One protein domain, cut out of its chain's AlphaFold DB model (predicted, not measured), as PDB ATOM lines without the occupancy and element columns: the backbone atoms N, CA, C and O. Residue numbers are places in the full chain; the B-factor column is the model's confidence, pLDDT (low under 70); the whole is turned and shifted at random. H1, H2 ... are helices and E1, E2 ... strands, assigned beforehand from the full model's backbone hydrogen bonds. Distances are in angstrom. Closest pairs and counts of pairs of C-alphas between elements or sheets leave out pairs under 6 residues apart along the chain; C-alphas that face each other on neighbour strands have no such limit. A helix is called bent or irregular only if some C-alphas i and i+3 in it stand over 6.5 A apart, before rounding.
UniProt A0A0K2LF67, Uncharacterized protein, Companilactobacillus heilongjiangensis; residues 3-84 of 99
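AT A GLANCE: This is residues 3 to 84 of the 99 residues of an uncharacterized protein of Companilactobacillus heilongjiangensis (UniProt A0A0K2LF67). A small sheet of three strands, E1, E3 and E2, forms a wall with three helices over one face and the other face bare. H1 and H3 run slantwise over it, about perpendicular to each other, and the short H2 packs on edge strand E1. The printed part has 82 residues, with H1, H2, E1, H3, E2 and E3 along the chain; the sheet, order E1, E3, E2, is antiparallel and the class is mixed. The whole is compact and rounded, radius of gyration of the C-alphas 12.1 A, spanning 32 by 28 by 22 A.

IN THESE COORDINATES: The strands are E1, residues 39 to 43, E3, residues 78 to 83, 16.5 A, and E2, residues 68 to 73, 16.2 A. H1, residues 4 to 22, 26.6 A, begins at C-alpha 4 (41.796, -39.629, -1.394). H2 is residues 28 to 37, and H3, residues 44 to 60, 23.1 A, is irregular, C-alphas 49 and 52 being 7.5 A apart, with a kink of 58 degrees near residue 51. E3 ends at C-alpha 83 (31.571, -33.507, -7.761).

HOW THE PARTS SIT: Inner strand E3 is antiparallel to E1, N 42 and O 79 at 2.8 A, and to E2, its hairpin partner, N 71 and O 80 at 2.8 A. E1, H3, E2 form a split strand-helix-strand unit, E3 between its strands, with a right-handed crossover. Two layers, helices on one face of a sheet, hold H1, H2 and H3. H3's height over the sheet is 9.9 A, H1's 8.9 A. H1 touches H3 with residues 18 to 22 alone; the closest C-alphas, of Thr 22 and Asp 53, are 5.2 A apart. H1 and H2, a helical hairpin, only just touch, with 3 pairs of C-alphas within 8 A, the closest those of Ile 11 and Asn 35, 7.1 A. H2 and H3 are apart. Every O i to N i+4 pair is within hydrogen-bond range in H1 and H2, and 9 of 13 in H3.

THE WHOLE: The C-alphas farthest apart, of Ile 5 and Ser 75, are 34.3 A apart. The printed part has no cut and no long link. Residues 3 to 5 have pLDDT under 70.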
ATOM      1  N   LEU A   3      44.359 -40.708  -4.630       58.84
ATOM      2  CA  LEU A   3      42.984 -40.334  -4.989       58.84
ATOM      3  C   LEU A   3      42.266 -39.644  -3.826       58.84
ATOM      4  O   LEU A   3      41.638 -38.615  -4.036       58.84
ATOM      5  N   ASP A   4      42.447 -40.148  -2.605       62.03
ATOM      6  CA  ASP A   4      41.796 -39.629  -1.394       62.03
ATOM      7  C   ASP A   4      42.112 -38.142  -1.157       62.03
ATOM      8  O   ASP A   4      41.221 -37.311  -1.021       62.03
ATOM      9  N   ILE A   5      43.395 -37.777  -1.264       65.88
ATOM     10  CA  ILE A   5      43.861 -36.390  -1.105       65.88
ATOM     11  C   ILE A   5      43.268 -35.469  -2.182       65.88
ATOM     12  O   ILE A   5      43.007 -34.296  -1.918       65.88
ATOM     13  N   ARG A   6      43.053 -35.980  -3.403       74.62
ATOM     14  CA  ARG A   6      42.448 -35.197  -4.489       74.62
ATOM     15  C   ARG A   6      40.969 -34.934  -4.220       74.62
ATOM     16  O   ARG A   6      40.536 -33.801  -4.384       74.62
ATOM     17  N   PHE A   7      40.230 -35.928  -3.733       80.62
ATOM     18  CA  PHE A   7      38.825 -35.745  -3.365       80.62
ATOM     19  C   PHE A   7      38.644 -34.788  -2.194       80.62
ATOM     20  O   PHE A   7      37.778 -33.925  -2.263       80.62
ATOM     21  N   THR A   8      39.481 -34.868  -1.156       84.81
ATOM     22  CA  THR A   8      39.407 -33.916  -0.037       84.81
ATOM     23  C   THR A   8      39.608 -32.472  -0.501       84.81
ATOM     24  O   THR A   8      38.908 -31.582  -0.026       84.81
ATOM     25  N   LYS A   9      40.523 -32.234  -1.451       87.19
ATOM     26  CA  LYS A   9      40.737 -30.900  -2.033       87.19
ATOM     27  C   LYS A   9      39.535 -30.421  -2.839       87.19
ATOM     28  O   LYS A   9      39.082 -29.312  -2.603       87.19
ATOM     29  N   ILE A  10      38.986 -31.272  -3.706       88.44
ATOM     30  CA  ILE A  10      37.800 -30.933  -4.508       88.44
ATOM     31  C   ILE A  10      36.595 -30.639  -3.609       88.44
ATOM     32  O   ILE A  10      35.822 -29.730  -3.878       88.44
ATOM     33  N   ILE A  11      36.432 -31.389  -2.519       90.44
ATOM     34  CA  ILE A  11      35.361 -31.144  -1.551       90.44
ATOM     35  C   ILE A  11      35.556 -29.799  -0.853       90.44
ATOM     36  O   ILE A  11      34.576 -29.083  -0.672       90.44
ATOM     37  N   ALA A  12      36.789 -29.464  -0.463       91.06
ATOM     38  CA  ALA A  12      37.093 -28.175   0.148       91.06
ATOM     39  C   ALA A  12      36.785 -27.019  -0.816       91.06
ATOM     40  O   ALA A  12      36.052 -26.112  -0.435       91.06
ATOM     41  N   GLU A  13      37.252 -27.120  -2.061       91.50
ATOM     42  CA  GLU A  13      37.006 -26.155  -3.138       91.50
ATOM     43  C   GLU A  13      35.509 -25.980  -3.410       91.50
ATOM     44  O   GLU A  13      34.998 -24.874  -3.310       91.50
ATOM     45  N   LEU A  14      34.765 -27.076  -3.590       93.25
ATOM     46  CA  LEU A  14      33.308 -27.040  -3.749       93.25
ATOM     47  C   LEU A  14      32.635 -26.330  -2.567       93.25
ATOM     48  O   LEU A  14      31.761 -25.489  -2.763       93.25
ATOM     49  N   THR A  15      33.010 -26.661  -1.326       94.44
ATOM     50  CA  THR A  15      32.403 -26.006  -0.158       94.44
ATOM     51  C   THR A  15      32.740 -24.523  -0.065       94.44
ATOM     52  O   THR A  15      31.887 -23.753   0.367       94.44
ATOM     53  N   GLU A  16      33.949 -24.138  -0.463       94.38
ATOM     54  CA  GLU A  16      34.408 -22.752  -0.498       94.38
ATOM     55  C   GLU A  16      33.691 -21.963  -1.600       94.38
ATOM     56  O   GLU A  16      33.174 -20.883  -1.325       94.38
ATOM     57  N   ASP A  17      33.556 -22.527  -2.802       93.81
ATOM     58  CA  ASP A  17      32.802 -21.934  -3.910       93.81
ATOM     59  C   ASP A  17      31.354 -21.655  -3.513       93.81
ATOM     60  O   ASP A  17      30.852 -20.548  -3.701       93.81
ATOM     61  N   LEU A  18      30.668 -22.647  -2.935       94.75
ATOM     62  CA  LEU A  18      29.280 -22.477  -2.510       94.75
ATOM     63  C   LEU A  18      29.144 -21.352  -1.479       94.75
ATOM     64  O   LEU A  18      28.233 -20.529  -1.588       94.75
ATOM     65  N   GLU A  19      30.053 -21.286  -0.512       96.06
ATOM     66  CA  GLU A  19      30.011 -20.284   0.551       96.06
ATOM     67  C   GLU A  19      30.357 -18.880   0.036       96.06
ATOM     68  O   GLU A  19      29.606 -17.941   0.289       96.06
ATOM     69  N   ILE A  20      31.441 -18.729  -0.726       95.19
ATOM     70  CA  ILE A  20      31.935 -17.421  -1.179       95.19
ATOM     71  C   ILE A  20      31.096 -16.867  -2.333       95.19
ATOM     72  O   ILE A  20      30.781 -15.678  -2.341       95.19
ATOM     73  N   GLN A  21      30.737 -17.705  -3.307       93.31
ATOM     74  CA  GLN A  21      30.099 -17.248  -4.547       93.31
ATOM     75  C   GLN A  21      28.583 -17.132  -4.412       93.31
ATOM     76  O   GLN A  21      27.960 -16.363  -5.136       93.31
ATOM     77  N   THR A  22      27.981 -17.905  -3.503       93.75
ATOM     78  CA  THR A  22      26.515 -18.001  -3.394       93.75
ATOM     79  C   THR A  22      25.999 -17.765  -1.977       93.75
ATOM     80  O   THR A  22      24.810 -17.540  -1.790       93.75
ATOM     81  N   GLY A  23      26.859 -17.813  -0.953       94.44
ATOM     82  CA  GLY A  23      26.441 -17.742   0.450       94.44
ATOM     83  C   GLY A  23      25.841 -19.043   1.001       94.44
ATOM     84  O   GLY A  23      25.414 -19.076   2.157       94.44
ATOM     85  N   LEU A  24      25.801 -20.126   0.214       95.88
ATOM     86  CA  LEU A  24      25.286 -21.421   0.651       95.88
ATOM     87  C   LEU A  24      26.312 -22.143   1.532       95.88
ATOM     88  O   LEU A  24      27.284 -22.722   1.051       95.88
ATOM     89  N   VAL A  25      26.037 -22.198   2.834       96.25
ATOM     90  CA  VAL A  25      26.855 -22.954   3.790       96.25
ATOM     91  C   VAL A  25      26.262 -24.342   4.012       96.25
ATOM     92  O   VAL A  25      25.196 -24.494   4.614       96.25
ATOM     93  N   LEU A  26      26.977 -25.382   3.573       95.00
ATOM     94  CA  LEU A  26      26.575 -26.764   3.841       95.00
ATOM     95  C   LEU A  26      26.666 -27.089   5.340       95.00
ATOM     96  O   LEU A  26      27.683 -26.847   6.000       95.00
ATOM     97  N   THR A  27      25.623 -27.728   5.865       95.88
ATOM     98  CA  THR A  27      25.594 -28.257   7.235       95.88
ATOM     99  C   THR A  27      26.610 -29.389   7.424       95.88
ATOM    100  O   THR A  27      27.066 -30.020   6.468       95.88
ATOM    101  N   GLY A  28      26.947 -29.719   8.675       94.00
ATOM    102  CA  GLY A  28      27.880 -30.814   8.968       94.00
ATOM    103  C   GLY A  28      27.429 -32.176   8.418       94.00
ATOM    104  O   GLY A  28      28.258 -32.960   7.957       94.00
ATOM    105  N   SER A  29      26.120 -32.452   8.401       94.25
ATOM    106  CA  SER A  29      25.564 -33.673   7.803       94.25
ATOM    107  C   SER A  29      25.699 -33.680   6.280       94.25
ATOM    108  O   SER A  29      26.097 -34.696   5.721       94.25
ATOM    109  N   GLN A  30      25.446 -32.547   5.625       95.06
ATOM    110  CA  GLN A  30      25.607 -32.372   4.178       95.06
ATOM    111  C   GLN A  30      27.076 -32.483   3.746       95.06
ATOM    112  O   GLN A  30      27.385 -33.192   2.793       95.06
ATOM    113  N   LYS A  31      28.008 -31.875   4.494       93.25
ATOM    114  CA  LYS A  31      29.456 -32.040   4.267       93.25
ATOM    115  C   LYS A  31      29.887 -33.497   4.444       93.25
ATOM    116  O   LYS A  31      30.708 -33.999   3.677       93.25
ATOM    117  N   ARG A  32      29.334 -34.207   5.432       91.44
ATOM    118  CA  ARG A  32      29.593 -35.644   5.617       91.44
ATOM    119  C   ARG A  32      29.041 -36.473   4.457       91.44
ATOM    120  O   ARG A  32      29.720 -37.390   4.006       91.44
ATOM    121  N   GLU A  33      27.845 -36.154   3.974       91.94
ATOM    122  CA  GLU A  33      27.256 -36.813   2.809       91.94
ATOM    123  C   GLU A  33      28.121 -36.616   1.562       91.94
ATOM    124  O   GLU A  33      28.480 -37.600   0.919       91.94
ATOM    125  N   LEU A  34      28.555 -35.380   1.304       90.31
ATOM    126  CA  LEU A  34      29.452 -35.044   0.203       90.31
ATOM    127  C   LEU A  34      30.774 -35.826   0.277       90.31
ATOM    128  O   LEU A  34      31.214 -36.376  -0.727       90.31
ATOM    129  N   ASN A  35      31.362 -35.963   1.471       88.69
ATOM    130  CA  ASN A  35      32.565 -36.780   1.680       88.69
ATOM    131  C   ASN A  35      32.351 -38.273   1.407       88.69
ATOM    132  O   ASN A  35      33.237 -38.931   0.874       88.69
ATOM    133  N   MET A  36      31.193 -38.826   1.771       87.81
ATOM    134  CA  MET A  36      30.936 -40.264   1.632       87.81
ATOM    135  C   MET A  36      30.429 -40.658   0.244       87.81
ATOM    136  O   MET A  36      30.711 -41.761  -0.219       87.81
ATOM    137  N   LYS A  37      29.635 -39.793  -0.392       89.25
ATOM    138  CA  LYS A  37      28.884 -40.103  -1.615       89.25
ATOM    139  C   LYS A  37      29.298 -39.267  -2.822       89.25
ATOM    140  O   LYS A  37      28.750 -39.485  -3.901       89.25
ATOM    141  N   GLN A  38      30.210 -38.307  -2.646       89.31
ATOM    142  CA  GLN A  38      30.655 -37.361  -3.683       89.31
ATOM    143  C   GLN A  38      29.530 -36.469  -4.234       89.31
ATOM    144  O   GLN A  38      29.689 -35.807  -5.258       89.31
ATOM    145  N   HIS A  39      28.395 -36.428  -3.539       93.50
ATOM    146  CA  HIS A  39      27.287 -35.530  -3.812       93.50
ATOM    147  C   HIS A  39      26.518 -35.238  -2.527       93.50
ATOM    148  O   HIS A  39      26.603 -35.987  -1.554       93.50
ATOM    149  N   VAL A  40      25.736 -34.168  -2.551       95.38
ATOM    150  CA  VAL A  40      24.786 -33.801  -1.506       95.38
ATOM    151  C   VAL A  40      23.420 -33.554  -2.131       95.38
ATOM    152  O   VAL A  40      23.321 -32.981  -3.218       95.38
ATOM    153  N   ILE A  41      22.369 -34.001  -1.445       95.75
ATOM    154  CA  ILE A  41      20.984 -33.786  -1.861       95.75
ATOM    155  C   ILE A  41      20.393 -32.656  -1.020       95.75
ATOM    156  O   ILE A  41      20.414 -32.701   0.209       95.75
ATOM    157  N   LEU A  42      19.842 -31.656  -1.694       96.44
ATOM    158  CA  LEU A  42      19.211 -30.485  -1.103       96.44
ATOM    159  C   LEU A  42      17.740 -30.440  -1.508       96.44
ATOM    160  O   LEU A  42      17.374 -30.694  -2.658       96.44
ATOM    161  N   LYS A  43      16.868 -30.097  -0.567       95.88
ATOM    162  CA  LYS A  43      15.468 -29.790  -0.864       95.88
ATOM    163  C   LYS A  43      15.390 -28.471  -1.620       95.88
ATOM    164  O   LYS A  43      16.222 -27.585  -1.428       95.88
ATOM    165  N   GLU A  44      14.330 -28.292  -2.406       94.69
ATOM    166  CA  GLU A  44      14.073 -27.016  -3.086       94.69
ATOM    167  C   GLU A  44      14.156 -25.827  -2.112       94.69
ATOM    168  O   GLU A  44      14.807 -24.832  -2.409       94.69
ATOM    169  N   THR A  45      13.569 -25.946  -0.918       94.75
ATOM    170  CA  THR A  45      13.565 -24.877   0.094       94.75
ATOM    171  C   THR A  45      14.954 -24.480   0.586       94.75
ATOM    172  O   THR A  45      15.124 -23.361   1.054       94.75
ATOM    173  N   GLU A  46      15.931 -25.385   0.515       95.12
ATOM    174  CA  GLU A  46      17.297 -25.152   0.992       95.12
ATOM    175  C   GLU A  46      18.154 -24.460  -0.069       95.12
ATOM    176  O   GLU A  46      18.995 -23.640   0.271       95.12
ATOM    177  N   ILE A  47      17.933 -24.768  -1.350       95.25
ATOM    178  CA  ILE A  47      18.783 -24.281  -2.445       95.25
ATOM    179  C   ILE A  47      18.189 -23.087  -3.196       95.25
ATOM    180  O   ILE A  47      18.927 -22.282  -3.754       95.25
ATOM    181  N   LYS A  48      16.857 -22.947  -3.220       95.50
ATOM    182  CA  LYS A  48      16.143 -21.942  -4.025       95.50
ATOM    183  C   LYS A  48      16.643 -20.503  -3.854       95.50
ATOM    184  O   LYS A  48      16.739 -19.836  -4.884       95.50
ATOM    185  N   PRO A  49      16.993 -20.024  -2.643       97.31
ATOM    186  CA  PRO A  49      17.549 -18.680  -2.471       97.31
ATOM    187  C   PRO A  49      18.869 -18.457  -3.219       97.31
ATOM    188  O   PRO A  49      19.144 -17.334  -3.616       97.31
ATOM    189  N   TYR A  50      19.638 -19.522  -3.449       97.25
ATOM    190  CA  TYR A  50      21.002 -19.482  -3.986       97.25
ATOM    191  C   TYR A  50      21.080 -19.877  -5.468       97.25
ATOM    192  O   TYR A  50      22.128 -19.772  -6.096       97.25
ATOM    193  N   LEU A  51      19.979 -20.351  -6.067       95.19
ATOM    194  CA  LEU A  51      19.983 -20.889  -7.435       95.19
ATOM    195  C   LEU A  51      20.368 -19.864  -8.507       95.19
ATOM    196  O   LEU A  51      20.842 -20.269  -9.569       95.19
ATOM    197  N   ALA A  52      20.106 -18.575  -8.286       96.25
ATOM    198  CA  ALA A  52      20.505 -17.530  -9.226       96.25
ATOM    199  C   ALA A  52      22.034 -17.414  -9.274       96.25
ATOM    200  O   ALA A  52      22.614 -17.564 -10.349       96.25
ATOM    201  N   ASP A  53      22.660 -17.288  -8.106       97.06
ATOM    202  CA  ASP A  53      24.108 -17.131  -7.959       97.06
ATOM    203  C   ASP A  53      24.856 -18.407  -8.364       97.06
ATOM    204  O   ASP A  53      25.838 -18.346  -9.096       97.06
ATOM    205  N   ILE A  54      24.328 -19.588  -8.007       95.75
ATOM    206  CA  ILE A  54      24.852 -20.886  -8.474       95.75
ATOM    207  C   ILE A  54      24.894 -20.929 -10.009       95.75
ATOM    208  O   ILE A  54      25.896 -21.331 -10.596       95.75
ATOM    209  N   LYS A  55      23.809 -20.521 -10.683       95.69
ATOM    210  CA  LYS A  55      23.753 -20.517 -12.153       95.69
ATOM    211  C   LYS A  55      24.708 -19.501 -12.763       95.69
ATOM    212  O   LYS A  55      25.249 -19.775 -13.832       95.69
ATOM    213  N   GLU A  56      24.854 -18.334 -12.145       95.94
ATOM    214  CA  GLU A  56      25.770 -17.295 -12.607       95.94
ATOM    215  C   GLU A  56      27.222 -17.759 -12.498       95.94
ATOM    216  O   GLU A  56      27.926 -17.756 -13.507       95.94
ATOM    217  N   TYR A  57      27.626 -18.262 -11.330       94.44
ATOM    218  CA  TYR A  57      28.948 -18.842 -11.108       94.44
ATOM    219  C   TYR A  57      29.243 -19.949 -12.124       94.44
ATOM    220  O   TYR A  57      30.172 -19.830 -12.918       94.44
ATOM    221  N   LEU A  58      28.392 -20.978 -12.204       92.50
ATOM    222  CA  LEU A  58      28.630 -22.116 -13.098       92.50
ATOM    223  C   LEU A  58      28.649 -21.718 -14.579       92.50
ATOM    224  O   LEU A  58      29.340 -22.354 -15.370       92.50
ATOM    225  N   ARG A  59      27.909 -20.678 -14.984       93.44
ATOM    226  CA  ARG A  59      27.944 -20.165 -16.362       93.44
ATOM    227  C   ARG A  59      29.242 -19.423 -16.669       93.44
ATOM    228  O   ARG A  59      29.699 -19.493 -17.806       93.44
ATOM    229  N   ASN A  60      29.785 -18.711 -15.689       94.12
ATOM    230  CA  ASN A  60      30.995 -17.907 -15.839       94.12
ATOM    231  C   ASN A  60      32.280 -18.726 -15.622       94.12
ATOM    232  O   ASN A  60      33.342 -18.295 -16.061       94.12
ATOM    233  N   THR A  61      32.190 -19.904 -14.999       89.38
ATOM    234  CA  THR A  61      33.314 -20.834 -14.824       89.38
ATOM    235  C   THR A  61      33.521 -21.701 -16.067       89.38
ATOM    236  O   THR A  61      32.618 -22.440 -16.494       89.38
ATOM    237  N   GLU A  62      34.741 -21.655 -16.609       87.56
ATOM    238  CA  GLU A  62      35.177 -22.475 -17.740       87.56
ATOM    239  C   GLU A  62      34.964 -23.974 -17.450       87.56
ATOM    240  O   GLU A  62      35.271 -24.447 -16.350       87.56
ATOM    241  N   PRO A  63      34.478 -24.777 -18.415       84.25
ATOM    242  CA  PRO A  63      34.214 -26.198 -18.187       84.25
ATOM    243  C   PRO A  63      35.429 -27.001 -17.699       84.25
ATOM    244  O   PRO A  63      35.252 -27.990 -16.993       84.25
ATOM    245  N   SER A  64      36.652 -26.592 -18.061       82.06
ATOM    246  CA  SER A  64      37.898 -27.235 -17.616       82.06
ATOM    247  C   SER A  64      38.256 -26.959 -16.155       82.06
ATOM    248  O   SER A  64      39.034 -27.712 -15.578       82.06
ATOM    249  N   GLU A  65      37.716 -25.889 -15.574       83.94
ATOM    250  CA  GLU A  65      37.962 -25.469 -14.187       83.94
ATOM    251  C   GLU A  65      36.817 -25.895 -13.257       83.94
ATOM    252  O   GLU A  65      36.931 -25.837 -12.039       83.94
ATOM    253  N   ARG A  66      35.703 -26.371 -13.821       86.06
ATOM    254  CA  ARG A  66      34.511 -26.743 -13.065       86.06
ATOM    255  C   ARG A  66      34.663 -28.106 -12.390       86.06
ATOM    256  O   ARG A  66      34.534 -29.145 -13.038       86.06
ATOM    257  N   VAL A  67      34.824 -28.096 -11.067       89.06
ATOM    258  CA  VAL A  67      34.960 -29.315 -10.247       89.06
ATOM    259  C   VAL A  67      33.635 -29.857  -9.691       89.06
ATOM    260  O   VAL A  67      33.618 -30.922  -9.067       89.06
ATOM    261  N   TRP A  68      32.511 -29.164  -9.904       93.00
ATOM    262  CA  TRP A  68      31.178 -29.569  -9.440       93.00
ATOM    263  C   TRP A  68      30.046 -29.051 -10.333       93.00
ATOM    264  O   TRP A  68      30.222 -28.111 -11.099       93.00
ATOM    265  N   GLU A  69      28.877 -29.683 -10.254       93.69
ATOM    266  CA  GLU A  69      27.693 -29.312 -11.040       93.69
ATOM    267  C   GLU A  69      26.411 -29.475 -10.208       93.69
ATOM    268  O   GLU A  69      26.383 -30.241  -9.234       93.69
ATOM    269  N   CYS A  70      25.350 -28.754 -10.583       94.44
ATOM    270  CA  CYS A  70      24.053 -28.811  -9.912       94.44
ATOM    271  C   CYS A  70      22.965 -29.402 -10.820       94.44
ATOM    272  O   CYS A  70      22.671 -28.885 -11.897       94.44
ATOM    273  N   TYR A  71      22.304 -30.456 -10.347       94.31
ATOM    274  CA  TYR A  71      21.250 -31.166 -11.067       94.31
ATOM    275  C   TYR A  71      19.913 -31.019 -10.350       94.31
ATOM    276  O   TYR A  71      19.854 -31.081  -9.126       94.31
ATOM    277  N   ASN A  72      18.823 -30.893 -11.104       95.12
ATOM    278  CA  ASN A  72      17.471 -30.978 -10.558       95.12
ATOM    279  C   ASN A  72      16.894 -32.386 -10.775       95.12
ATOM    280  O   ASN A  72      16.925 -32.922 -11.883       95.12
ATOM    281  N   VAL A  73      16.347 -32.971  -9.715       94.81
ATOM    282  CA  VAL A  73      15.661 -34.263  -9.728       94.81
ATOM    283  C   VAL A  73      14.161 -34.020  -9.840       94.81
ATOM    284  O   VAL A  73      13.488 -33.681  -8.868       94.81
ATOM    285  N   LEU A  74      13.620 -34.243 -11.035       93.06
ATOM    286  CA  LEU A  74      12.227 -33.920 -11.355       93.06
ATOM    287  C   LEU A  74      11.199 -34.759 -10.579       93.06
ATOM    288  O   LEU A  74      10.095 -34.288 -10.322       93.06
ATOM    289  N   SER A  75      11.541 -35.992 -10.194       93.62
ATOM    290  CA  SER A  75      10.600 -36.915  -9.539       93.62
ATOM    291  C   SER A  75      10.202 -36.489  -8.125       93.62
ATOM    292  O   SER A  75       9.132 -36.866  -7.653       93.62
ATOM    293  N   ASN A  76      11.054 -35.726  -7.440       93.19
ATOM    294  CA  ASN A  76      10.841 -35.305  -6.055       93.19
ATOM    295  C   ASN A  76      11.220 -33.836  -5.794       93.19
ATOM    296  O   ASN A  76      11.233 -33.407  -4.641       93.19
ATOM    297  N   ASN A  77      11.533 -33.085  -6.853       93.00
ATOM    298  CA  ASN A  77      11.942 -31.683  -6.825       93.00
ATOM    299  C   ASN A  77      13.097 -31.387  -5.848       93.00
ATOM    300  O   ASN A  77      13.112 -30.374  -5.146       93.00
ATOM    301  N   THR A  78      14.061 -32.305  -5.781       95.62
ATOM    302  CA  THR A  78      15.315 -32.100  -5.047       95.62
ATOM    303  C   THR A  78      16.421 -31.661  -5.991       95.62
ATOM    304  O   THR A  78      16.305 -31.773  -7.211       95.62
ATOM    305  N   TYR A  79      17.498 -31.136  -5.425       96.38
ATOM    306  CA  TYR A  79      18.677 -30.723  -6.161       96.38
ATOM    307  C   TYR A  79      19.873 -31.519  -5.671       96.38
ATOM    308  O   TYR A  79      20.023 -31.760  -4.476       96.38
ATOM    309  N   ILE A  80      20.720 -31.938  -6.600       95.81
ATOM    310  CA  ILE A  80      21.943 -32.671  -6.312       95.81
ATOM    311  C   ILE A  80      23.103 -31.771  -6.690       95.81
ATOM    312  O   ILE A  80      23.239 -31.403  -7.855       95.81
ATOM    313  N   ILE A  81      23.945 -31.439  -5.717       94.94
ATOM    314  CA  ILE A  81      25.262 -30.864  -5.984       94.94
ATOM    315  C   ILE A  81      26.248 -32.020  -5.937       94.94
ATOM    316  O   ILE A  81      26.365 -32.689  -4.909       94.94
ATOM    317  N   ALA A  82      26.912 -32.292  -7.054       92.94
ATOM    318  CA  ALA A  82      27.823 -33.421  -7.185       92.94
ATOM    319  C   ALA A  82      29.189 -32.965  -7.680       92.94
ATOM    320  O   ALA A  82      29.292 -32.040  -8.486       92.94
ATOM    321  N   ILE A  83      30.226 -33.663  -7.223       89.50
ATOM    322  CA  ILE A  83      31.571 -33.507  -7.761       89.50
ATOM    323  C   ILE A  83      31.536 -33.878  -9.246       89.50
ATOM    324  O   ILE A  83      31.135 -34.980  -9.623       89.50
ATOM    325  N   HIS A  84      31.972 -32.951 -10.087       79.25
ATOM    326  CA  HIS A  84      32.093 -33.126 -11.519       79.25
ATOM    327  C   HIS A  84      33.553 -33.441 -11.822       79.25
ATOM    328  O   HIS A  84      34.397 -32.562 -11.968       79.25
TER     329      HIS A  84